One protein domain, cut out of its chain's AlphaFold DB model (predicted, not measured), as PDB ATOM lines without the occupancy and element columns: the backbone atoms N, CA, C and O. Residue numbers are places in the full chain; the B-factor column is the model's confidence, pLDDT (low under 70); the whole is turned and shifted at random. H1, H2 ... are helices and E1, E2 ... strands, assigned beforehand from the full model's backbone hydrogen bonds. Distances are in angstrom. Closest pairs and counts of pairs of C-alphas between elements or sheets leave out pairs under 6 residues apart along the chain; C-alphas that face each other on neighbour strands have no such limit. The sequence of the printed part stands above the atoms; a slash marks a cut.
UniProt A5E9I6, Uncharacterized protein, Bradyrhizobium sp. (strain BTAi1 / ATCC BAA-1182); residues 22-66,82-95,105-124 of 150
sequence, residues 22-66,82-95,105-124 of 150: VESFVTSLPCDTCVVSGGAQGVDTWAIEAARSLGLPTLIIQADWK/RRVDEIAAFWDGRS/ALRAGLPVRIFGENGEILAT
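AT A GLANCE: This is residues 22 to 66, 82 to 95 and 105 to 124 of the 150 residues of an uncharacterized protein of Bradyrhizobium sp. (strain BTAi1 / ATCC BAA-1182) (UniProt A5E9I6). Two small pairs of parallel strands make two parts: H2 packs on E1 and E2, with H1 at its side, and E3 and E4 pair away from them. The 79 printed residues, under half in named elements, run H1 E1 H2 E2 E3 E4, two helices and four strands, class mixed. The whole is compact, radius of gyration of the C-alphas 12.7 A, spans 35 by 31 by 25 A.

IN THESE COORDINATES: Find E1 at residues 33 to 37, from C-alpha 33 at (109.372, 85.083, 78.651), 12.9 A long, and E2 at 58 to 60. H2 is 43 to 53, 15.2 A; H1 is 22 to 27. E3 is 86 to 90, 13.5 A; E4 is 112 to 115, ending at (110.417, 67.044, 71.777).

HOW THE PARTS SIT: E1 and E2 are parallel; look for N 37 and O 59, 2.9 A. With H2 they form a strand-helix-strand unit, parallel neighbours with a helix between, its crossover right-handed; C-alphas Ser 37 and Asp 44 are the closest of E1 and H2, 5.5 A. H1 touches H2, closest C-alphas Glu 23 and Ala 50, 5.6 A. E3 and E4 are parallel, N 89 and O 113 2.8 A. O i to N i+4 pairs are within hydrogen-bond range throughout H1, 6 of 7 in H2.

THE WHOLE: Lys 66 and Glu 120 have the farthest C-alphas, 36.7 A. Cuts remove 67 to 81, gap 22.0 A, and 96 to 104, gap 15.8 A. Of the links printed whole, none is long. No printed residue is under 70 in pLDDT.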
ATOM      1  N   VAL A  22     102.908  71.850  71.667       98.56
ATOM      2  CA  VAL A  22     103.565  73.158  71.510       98.56
ATOM      3  C   VAL A  22     102.882  74.199  72.394       98.56
ATOM      4  O   VAL A  22     103.553  74.895  73.148       98.56
ATOM      5  N   GLU A  23     101.551  74.274  72.352       98.50
ATOM      6  CA  GLU A  23     100.764  75.221  73.152       98.50
ATOM      7  C   GLU A  23     100.918  74.973  74.658       98.50
ATOM      8  O   GLU A  23     101.084  75.920  75.427       98.50
ATOM      9  N   SER A  24     100.937  73.705  75.079       98.25
ATOM     10  CA  SER A  24     101.182  73.319  76.471       98.25
ATOM     11  C   SER A  24     102.567  73.761  76.941       98.25
ATOM     12  O   SER A  24     102.685  74.339  78.021       98.25
ATOM     13  N   PHE A  25     103.601  73.577  76.112       98.31
ATOM     14  CA  PHE A  25     104.934  74.081  76.423       98.31
ATOM     15  C   PHE A  25     104.938  75.605  76.570       98.31
ATOM     16  O   PHE A  25     105.445  76.103  77.572       98.31
ATOM     17  N   VAL A  26     104.329  76.347  75.636       98.44
ATOM     18  CA  VAL A  26     104.266  77.817  75.728       98.44
ATOM     19  C   VAL A  26     103.524  78.268  76.988       98.44
ATOM     20  O   VAL A  26     103.979  79.179  77.668       98.44
ATOM     21  N   THR A  27     102.430  77.591  77.344       98.12
ATOM     22  CA  THR A  27     101.645  77.883  78.557       98.12
ATOM     23  C   THR A  27     102.434  77.635  79.843       98.12
ATOM     24  O   THR A  27     102.169  78.266  80.860       98.12
ATOM     25  N   SER A  28     103.421  76.736  79.806       97.25
ATOM     26  CA  SER A  28     104.296  76.459  80.950       97.25
ATOM     27  C   SER A  28     105.426  77.479  81.140       97.25
ATOM     28  O   SER A  28     106.141  77.408  82.140       97.25
ATOM     29  N   LEU A  29     105.622  78.403  80.191       97.12
ATOM     30  CA  LEU A  29     106.682  79.405  80.278       97.12
ATOM     31  C   LEU A  29     106.354  80.479  81.329       97.12
ATOM     32  O   LEU A  29     105.189  80.841  81.503       97.12
ATOM     33  N   PRO A  30     107.376  81.047  81.993       95.75
ATOM     34  CA  PRO A  30     107.213  82.245  82.811       95.75
ATOM     35  C   PRO A  30     106.552  83.393  82.036       95.75
ATOM     36  O   PRO A  30     106.824  83.583  80.847       95.75
ATOM     37  N   CYS A  31     105.723  84.190  82.715       93.25
ATOM     38  CA  CYS A  31     104.955  85.282  82.103       93.25
ATOM     39  C   CYS A  31     105.813  86.426  81.532       93.25
ATOM     40  O   CYS A  31     105.327  87.219  80.729       93.25
ATOM     41  N   ASP A  32     107.085  86.501  81.913       93.88
ATOM     42  CA  ASP A  32     108.084  87.447  81.418       93.88
ATOM     43  C   ASP A  32     108.994  86.839  80.332       93.88
ATOM     44  O   ASP A  32     110.046  87.388  80.006       93.88
ATOM     45  N   THR A  33     108.610  85.707  79.739       97.25
ATOM     46  CA  THR A  33     109.372  85.083  78.651       97.25
ATOM     47  C   THR A  33     109.101  85.765  77.314       97.25
ATOM     48  O   THR A  33     107.951  85.910  76.901       97.25
ATOM     49  N   CYS A  34     110.155  86.096  76.564       98.25
ATOM     50  CA  CYS A  34     110.034  86.449  75.152       98.25
ATOM     51  C   CYS A  34     110.165  85.201  74.269       98.25
ATOM     52  O   CYS A  34     111.180  84.504  74.314       98.25
ATOM     53  N   VAL A  35     109.161  84.934  73.431       98.56
ATOM     54  CA  VAL A  35     109.166  83.802  72.493       98.56
ATOM     55  C   VAL A  35     109.685  84.243  71.128       98.56
ATOM     56  O   VAL A  35     109.100  85.101  70.461       98.56
ATOM     57  N   VAL A  36     110.768  83.613  70.677       98.62
ATOM     58  CA  VAL A  36     111.362  83.845  69.357       98.62
ATOM     59  C   VAL A  36     111.106  82.644  68.459       98.62
ATOM     60  O   VAL A  36     111.346  81.506  68.849       98.62
ATOM     61  N   SER A  37     110.647  82.871  67.230       98.44
ATOM     62  CA  SER A  37     110.455  81.786  66.266       98.44
ATOM     63  C   SER A  37     110.807  82.188  64.837       98.44
ATOM     64  O   SER A  37     111.069  83.348  64.527       98.44
ATOM     65  N   GLY A  38     110.855  81.203  63.946       95.56
ATOM     66  CA  GLY A  38     111.313  81.342  62.572       95.56
ATOM     67  C   GLY A  38     110.249  81.660  61.529       95.56
ATOM     68  O   GLY A  38     110.575  81.766  60.343       95.56
ATOM     69  N   GLY A  39     108.984  81.742  61.946       91.75
ATOM     70  CA  GLY A  39     107.857  82.116  61.094       91.75
ATOM     71  C   GLY A  39     107.488  81.101  60.009       91.75
ATOM     72  O   GLY A  39     106.785  81.460  59.066       91.75
ATOM     73  N   ALA A  40     107.964  79.855  60.101       94.12
ATOM     74  CA  ALA A  40     107.475  78.781  59.241       94.12
ATOM     75  C   ALA A  40     106.051  78.337  59.641       94.12
ATOM     76  O   ALA A  40     105.556  78.636  60.724       94.12
ATOM     77  N   GLN A  41     105.388  77.581  58.763       96.31
ATOM     78  CA  GLN A  41     104.144  76.889  59.122       96.31
ATOM     79  C   GLN A  41     104.402  75.817  60.194       96.31
ATOM     80  O   GLN A  41     105.539  75.367  60.359       96.31
ATOM     81  N   GLY A  42     103.343  75.378  60.877       97.75
ATOM     82  CA  GLY A  42     103.419  74.361  61.927       97.75
ATOM     83  C   GLY A  42     103.896  74.959  63.246       97.75
ATOM     84  O   GLY A  42     103.393  76.002  63.662       97.75
ATOM     85  N   VAL A  43     104.887  74.321  63.877       98.50
ATOM     86  CA  VAL A  43     105.385  74.672  65.222       98.50
ATOM     87  C   VAL A  43     105.691  76.160  65.369       98.50
ATOM     88  O   VAL A  43     105.242  76.772  66.332       98.50
ATOM     89  N   ASP A  44     106.410  76.750  64.410       98.31
ATOM     90  CA  ASP A  44     106.798  78.162  64.475       98.31
ATOM     91  C   ASP A  44     105.567  79.094  64.524       98.31
ATOM     92  O   ASP A  44     105.571  80.105  65.222       98.31
ATOM     93  N   THR A  45     104.493  78.749  63.806       98.50
ATOM     94  CA  THR A  45     103.229  79.502  63.826       98.50
ATOM     95  C   THR A  45     102.490  79.286  65.146       98.50
ATOM     96  O   THR A  45     102.106  80.257  65.794       98.50
ATOM     97  N   TRP A  46     102.340  78.032  65.582       98.69
ATOM     98  CA  TRP A  46     101.594  77.693  66.798       98.69
ATOM     99  C   TRP A  46     102.230  78.275  68.058       98.69
ATOM    100  O   TRP A  46     101.522  78.780  68.923       98.69
ATOM    101  N   ALA A  47     103.562  78.275  68.142       98.69
ATOM    102  CA  ALA A  47     104.284  78.871  69.259       98.69
ATOM    103  C   ALA A  47     104.004  80.376  69.385       98.69
ATOM    104  O   ALA A  47     103.771  80.878  70.483       98.69
ATOM    105  N   ILE A  48     103.989  81.092  68.258       98.56
ATOM    106  CA  ILE A  48     103.720  82.533  68.226       98.56
ATOM    107  C   ILE A  48     102.251  82.832  68.529       98.56
ATOM    108  O   ILE A  48     101.972  83.777  69.264       98.56
ATOM    109  N   GLU A  49     101.317  82.049  67.987       98.69
ATOM    110  CA  GLU A  49      99.887  82.175  68.297       98.69
ATOM    111  C   GLU A  49      99.625  81.976  69.796       98.69
ATOM    112  O   GLU A  49      99.009  82.837  70.426       98.69
ATOM    113  N   ALA A  50     100.163  80.902  70.381       98.62
ATOM    114  CA  ALA A  50     100.034  80.604  71.804       98.62
ATOM    115  C   ALA A  50     100.638  81.715  72.672       98.62
ATOM    116  O   ALA A  50      99.977  82.230  73.571       98.62
ATOM    117  N   ALA A  51     101.859  82.151  72.355       98.38
ATOM    118  CA  ALA A  51     102.552  83.192  73.107       98.38
ATOM    119  C   ALA A  51     101.771  84.511  73.088       98.38
ATOM    120  O   ALA A  51     101.562  85.126  74.130       98.38
ATOM    121  N   ARG A  52     101.255  84.905  71.917       98.25
ATOM    122  CA  ARG A  52     100.408  86.097  71.780       98.25
ATOM    123  C   ARG A  52      99.113  85.982  72.570       98.25
ATOM    124  O   ARG A  52      98.710  86.966  73.179       98.25
ATOM    125  N   SER A  53      98.482  84.807  72.585       98.12
ATOM    126  CA  SER A  53      97.249  84.593  73.353       98.12
ATOM    127  C   SER A  53      97.453  84.740  74.867       98.12
ATOM    128  O   SER A  53      96.529  85.133  75.572       98.12
ATOM    129  N   LEU A  54      98.676  84.496  75.346       97.00
ATOM    130  CA  LEU A  54      99.087  84.660  76.743       97.00
ATOM    131  C   LEU A  54      99.667  86.052  77.047       97.00
ATOM    132  O   LEU A  54     100.070  86.311  78.177       97.00
ATOM    133  N   GLY A  55      99.745  86.946  76.055       97.38
ATOM    134  CA  GLY A  55     100.358  88.267  76.214       97.38
ATOM    135  C   GLY A  55     101.888  88.255  76.308       97.38
ATOM    136  O   GLY A  55     102.477  89.280  76.647       97.38
ATOM    137  N   LEU A  56     102.547  87.135  75.991       97.19
ATOM    138  CA  LEU A  56     104.006  87.045  75.984       97.19
ATOM    139  C   LEU A  56     104.594  87.871  74.823       97.19
ATOM    140  O   LEU A  56     104.082  87.809  73.695       97.19
ATOM    141  N   PRO A  57     105.702  88.608  75.035       97.62
ATOM    142  CA  PRO A  57     106.435  89.255  73.953       97.62
ATOM    143  C   PRO A  57     106.873  88.243  72.890       97.62
ATOM    144  O   PRO A  57     107.398  87.177  73.209       97.62
ATOM    145  N   THR A  58     106.712  88.588  71.610       98.12
ATOM    146  CA  THR A  58     107.091  87.701  70.499       98.12
ATOM    147  C   THR A  58     108.019  88.376  69.497       98.12
ATOM    148  O   THR A  58     107.852  89.551  69.172       98.12
ATOM    149  N   LEU A  59     108.963  87.609  68.950       98.06
ATOM    150  CA  LEU A  59     109.799  88.004  67.818       98.06
ATOM    151  C   LEU A  59     109.776  86.909  66.749       98.06
ATOM    152  O   LEU A  59     110.068  85.747  67.020       98.06
ATOM    153  N   ILE A  60     109.483  87.287  65.505       98.38
ATOM    154  CA  ILE A  60     109.523  86.366  64.367       98.38
ATOM    155  C   ILE A  60     110.694  86.738  63.463       98.38
ATOM    156  O   ILE A  60     110.742  87.846  62.928       98.38
ATOM    157  N   ILE A  61     111.617  85.805  63.252       97.31
ATOM    158  CA  ILE A  61     112.777  85.987  62.379       97.31
ATOM    159  C   ILE A  61     112.479  85.299  61.049       97.31
ATOM    160  O   ILE A  61     112.599  84.083  60.911       97.31
ATOM    161  N   GLN A  62     112.062  86.096  60.069       95.06
ATOM    162  CA  GLN A  62     111.707  85.619  58.735       95.06
ATOM    163  C   GLN A  62     112.952  85.325  57.892       95.06
ATOM    164  O   GLN A  62     113.960  86.027  57.963       95.06
ATOM    165  N   ALA A  63     112.881  84.285  57.063       95.12
ATOM    166  CA  ALA A  63     113.940  83.976  56.108       95.12
ATOM    167  C   ALA A  63     113.813  84.856  54.853       95.12
ATOM    168  O   ALA A  63     112.768  84.869  54.200       95.12
ATOM    169  N   ASP A  64     114.891  85.544  54.472       94.56
ATOM    170  CA  ASP A  64     114.936  86.363  53.254       94.56
ATOM    171  C   ASP A  64     115.252  85.508  52.014       94.56
ATOM    172  O   ASP A  64     116.383  85.432  51.520       94.56
ATOM    173  N   TRP A  65     114.223  84.813  51.527       93.94
ATOM    174  CA  TRP A  65     114.311  83.951  50.346       93.94
ATOM    175  C   TRP A  65     114.648  84.717  49.069       93.94
ATOM    176  O   TRP A  65     115.324  84.164  48.205       93.94
ATOM    177  N   LYS A  66     114.211  85.980  48.955       95.62
ATOM    178  CA  LYS A  66     114.476  86.814  47.775       95.62
ATOM    179  C   LYS A  66     115.968  87.098  47.644       95.62
ATOM    180  O   LYS A  66     116.513  86.979  46.552       95.62
ATOM    181  N   ARG A  82     121.408  83.172  67.694       97.38
ATOM    182  CA  ARG A  82     122.144  84.306  68.284       97.38
ATOM    183  C   ARG A  82     121.297  85.231  69.162       97.38
ATOM    184  O   ARG A  82     121.864  86.106  69.806       97.38
ATOM    185  N   ARG A  83     119.968  85.100  69.152       97.31
ATOM    186  CA  ARG A  83     119.044  86.012  69.849       97.31
ATOM    187  C   ARG A  83     118.335  85.394  71.049       97.31
ATOM    188  O   ARG A  83     117.460  86.048  71.604       97.31
ATOM    189  N   VAL A  84     118.639  84.149  71.394       98.25
ATOM    190  CA  VAL A  84     117.893  83.387  72.399       98.25
ATOM    191  C   VAL A  84     118.838  82.809  73.440       98.25
ATOM    192  O   VAL A  84     119.988  82.503  73.134       98.25
ATOM    193  N   ASP A  85     118.321  82.622  74.647       97.88
ATOM    194  CA  ASP A  85     119.056  82.039  75.769       97.88
ATOM    195  C   ASP A  85     118.957  80.510  75.771       97.88
ATOM    196  O   ASP A  85     119.841  79.820  76.268       97.88
ATOM    197  N   GLU A  86     117.879  79.959  75.202       98.06
ATOM    198  CA  GLU A  86     117.664  78.518  75.062       98.06
ATOM    199  C   GLU A  86     116.764  78.179  73.866       98.06
ATOM    200  O   GLU A  86     116.067  79.038  73.318       98.06
ATOM    201  N   ILE A  87     116.757  76.899  73.477       98.62
ATOM    202  CA  ILE A  87     115.909  76.370  72.403       98.62
ATOM    203  C   ILE A  87     114.980  75.263  72.909       98.62
ATOM    204  O   ILE A  87     115.425  74.275  73.494       98.62
ATOM    205  N   ALA A  88     113.701  75.369  72.555       98.69
ATOM    206  CA  ALA A  88     112.758  74.257  72.527       98.69
ATOM    207  C   ALA A  88     112.488  73.850  71.071       98.69
ATOM    208  O   ALA A  88     111.944  74.624  70.279       98.69
ATOM    209  N   ALA A  89     112.894  72.635  70.705       98.69
ATOM    210  CA  ALA A  89     112.768  72.106  69.354       98.69
ATOM    211  C   ALA A  89     111.718  70.990  69.290       98.69
ATOM    212  O   ALA A  89     111.868  69.970  69.950       98.69
ATOM    213  N   PHE A  90     110.701  71.145  68.443       98.75
ATOM    214  CA  PHE A  90     109.676  70.123  68.194       98.75
ATOM    215  C   PHE A  90     109.951  69.423  66.861       98.75
ATOM    216  O   PHE A  90     109.772  69.987  65.768       98.75
ATOM    217  N   TRP A  91     110.463  68.197  66.937       98.44
ATOM    218  CA  TRP A  91     111.031  67.486  65.801       98.44
ATOM    219  C   TRP A  91     110.211  66.253  65.419       98.44
ATOM    220  O   TRP A  91     109.962  65.379  66.235       98.44
ATOM    221  N   ASP A  92     109.838  66.171  64.141       96.88
ATOM    222  CA  ASP A  92     109.074  65.066  63.543       96.88
ATOM    223  C   ASP A  92     109.959  63.870  63.127       96.88
ATOM    224  O   ASP A  92     109.632  63.119  62.211       96.88
ATOM    225  N   GLY A  93     111.184  63.790  63.656       96.19
ATOM    226  CA  GLY A  93     112.178  62.802  63.229       96.19
ATOM    227  C   GLY A  93     112.695  62.978  61.790       96.19
ATOM    228  O   GLY A  93     113.503  62.169  61.318       96.19
ATOM    229  N   ARG A  94     112.262  64.003  61.037       95.19
ATOM    230  CA  ARG A  94     112.554  64.144  59.594       95.19
ATOM    231  C   ARG A  94     113.101  65.509  59.198       95.19
ATOM    232  O   ARG A  94     113.983  65.581  58.338       95.19
ATOM    233  N   SER A  95     112.615  66.584  59.811       96.00
ATOM    234  CA  SER A  95     112.910  67.966  59.437       96.00
ATOM    235  C   SER A  95     114.398  68.292  59.562       96.00
ATOM    236  O   SER A  95     114.939  68.481  60.651       96.00
ATOM    237  N   ALA A 105     122.451  75.585  67.904       97.69
ATOM    238  CA  ALA A 105     122.274  75.913  69.317       97.69
ATOM    239  C   ALA A 105     123.218  75.116  70.227       97.69
ATOM    240  O   ALA A 105     123.895  75.701  71.068       97.69
ATOM    241  N   LEU A 106     123.348  73.806  69.990       96.69
ATOM    242  CA  LEU A 106     124.293  72.956  70.721       96.69
ATOM    243  C   LEU A 106     125.741  73.429  70.538       96.69
ATOM    244  O   LEU A 106     126.500  73.485  71.499       96.69
ATOM    245  N   ARG A 107     126.127  73.822  69.316       94.81
ATOM    246  CA  ARG A 107     127.463  74.386  69.043       94.81
ATOM    247  C   ARG A 107     127.697  75.733  69.720       94.81
ATOM    248  O   ARG A 107     128.837  76.054  70.024       94.81
ATOM    249  N   ALA A 108     126.639  76.511  69.924       95.44
ATOM    250  CA  ALA A 108     126.690  77.768  70.659       95.44
ATOM    251  C   ALA A 108     126.670  77.571  72.188       95.44
ATOM    252  O   ALA A 108     126.714  78.555  72.917       95.44
ATOM    253  N   GLY A 109     126.601  76.325  72.679       96.69
ATOM    254  CA  GLY A 109     126.544  76.022  74.111       96.69
ATOM    255  C   GLY A 109     125.202  76.356  74.763       96.69
ATOM    256  O   GLY A 109     125.125  76.415  75.988       96.69
ATOM    257  N   LEU A 110     124.147  76.579  73.972       96.88
ATOM    258  CA  LEU A 110     122.825  76.886  74.509       96.88
ATOM    259  C   LEU A 110     122.156  75.623  75.071       96.88
ATOM    260  O   LEU A 110     122.275  74.548  74.470       96.88
ATOM    261  N   PRO A 111     121.377  75.736  76.159       98.00
ATOM    262  CA  PRO A 111     120.447  74.695  76.565       98.00
ATOM    263  C   PRO A 111     119.447  74.391  75.440       98.00
ATOM    264  O   PRO A 111     118.823  75.294  74.874       98.00
ATOM    265  N   VAL A 112     119.277  73.105  75.119       98.19
ATOM    266  CA  VAL A 112     118.325  72.646  74.100       98.19
ATOM    267  C   VAL A 112     117.455  71.532  74.666       98.19
ATOM    268  O   VAL A 112     117.964  70.523  75.150       98.19
ATOM    269  N   ARG A 113     116.136  71.691  74.556       98.50
ATOM    270  CA  ARG A 113     115.150  70.642  74.833       98.50
ATOM    271  C   ARG A 113     114.498  70.209  73.529       98.50
ATOM    272  O   ARG A 113     114.013  71.051  72.777       98.50
ATOM    273  N   ILE A 114     114.492  68.906  73.255       98.62
ATOM    274  CA  ILE A 114     114.006  68.362  71.985       98.62
ATOM    275  C   ILE A 114     112.807  67.462  72.267       98.62
ATOM    276  O   ILE A 114     112.926  66.499  73.015       98.62
ATOM    277  N   PHE A 115     111.668  67.783  71.666       98.56
ATOM    278  CA  PHE A 115     110.417  67.044  71.777       98.56
ATOM    279  C   PHE A 115     110.187  66.228  70.505       98.56
ATOM    280  O   PHE A 115     110.250  66.777  69.400       98.56
ATOM    281  N   GLY A 116     109.931  64.934  70.670       97.94
ATOM    282  CA  GLY A 116     109.547  64.025  69.594       97.94
ATOM    283  C   GLY A 116     108.044  64.034  69.314       97.94
ATOM    284  O   GLY A 116     107.264  64.722  69.975       97.94
ATOM    285  N   GLU A 117     107.640  63.269  68.302       94.44
ATOM    286  CA  GLU A 117     106.265  63.224  67.784       94.44
ATOM    287  C   GLU A 117     105.232  62.780  68.826       94.44
ATOM    288  O   GLU A 117     104.086  63.229  68.773       94.44
ATOM    289  N   ASN A 118     105.633  61.952  69.795       93.19
ATOM    290  CA  ASN A 118     104.751  61.424  70.835       93.19
ATOM    291  C   ASN A 118     104.865  62.213  72.151       93.19
ATOM    292  O   ASN A 118     104.333  61.793  73.177       93.19
ATOM    293  N   GLY A 119     105.547  63.363  72.131       92.06
ATOM    294  CA  GLY A 119     105.780  64.201  73.306       92.06
ATOM    295  C   GLY A 119     106.932  63.749  74.199       92.06
ATOM    296  O   GLY A 119     107.185  64.374  75.228       92.06
ATOM    297  N   GLU A 120     107.661  62.705  73.809       96.56
ATOM    298  CA  GLU A 120     108.879  62.281  74.478       96.56
ATOM    299  C   GLU A 120     109.979  63.344  74.370       96.56
ATOM    300  O   GLU A 120     110.101  64.045  73.362       96.56
ATOM    301  N   ILE A 121     110.821  63.440  75.400       97.88
ATOM    302  CA  ILE A 121     112.055  64.220  75.307       97.88
ATOM    303  C   ILE A 121     113.118  63.348  74.649       97.88
ATOM    304  O   ILE A 121     113.490  62.300  75.174       97.88
ATOM    305  N   LEU A 122     113.613  63.791  73.498       98.00
ATOM    306  CA  LEU A 122     114.660  63.098  72.763       98.00
ATOM    307  C   LEU A 122     116.027  63.420  73.358       98.00
ATOM    308  O   LEU A 122     116.356  64.581  73.618       98.00
ATOM    309  N   ALA A 123     116.843  62.383  73.524       97.31
ATOM    310  CA  ALA A 123     118.212  62.535  73.982       97.31
ATOM    311  C   ALA A 123     119.059  63.261  72.925       97.31
ATOM    312  O   ALA A 123     118.979  62.981  71.725       97.31
ATOM    313  N   THR A 124     119.884  64.203  73.375       95.12
ATOM    314  CA  THR A 124     120.712  65.026  72.488       95.12
ATOM    315  C   THR A 124     121.645  64.180  71.623       95.12
ATOM    316  O   THR A 124     121.784  64.450  70.435       95.12
TER     317      THR A 124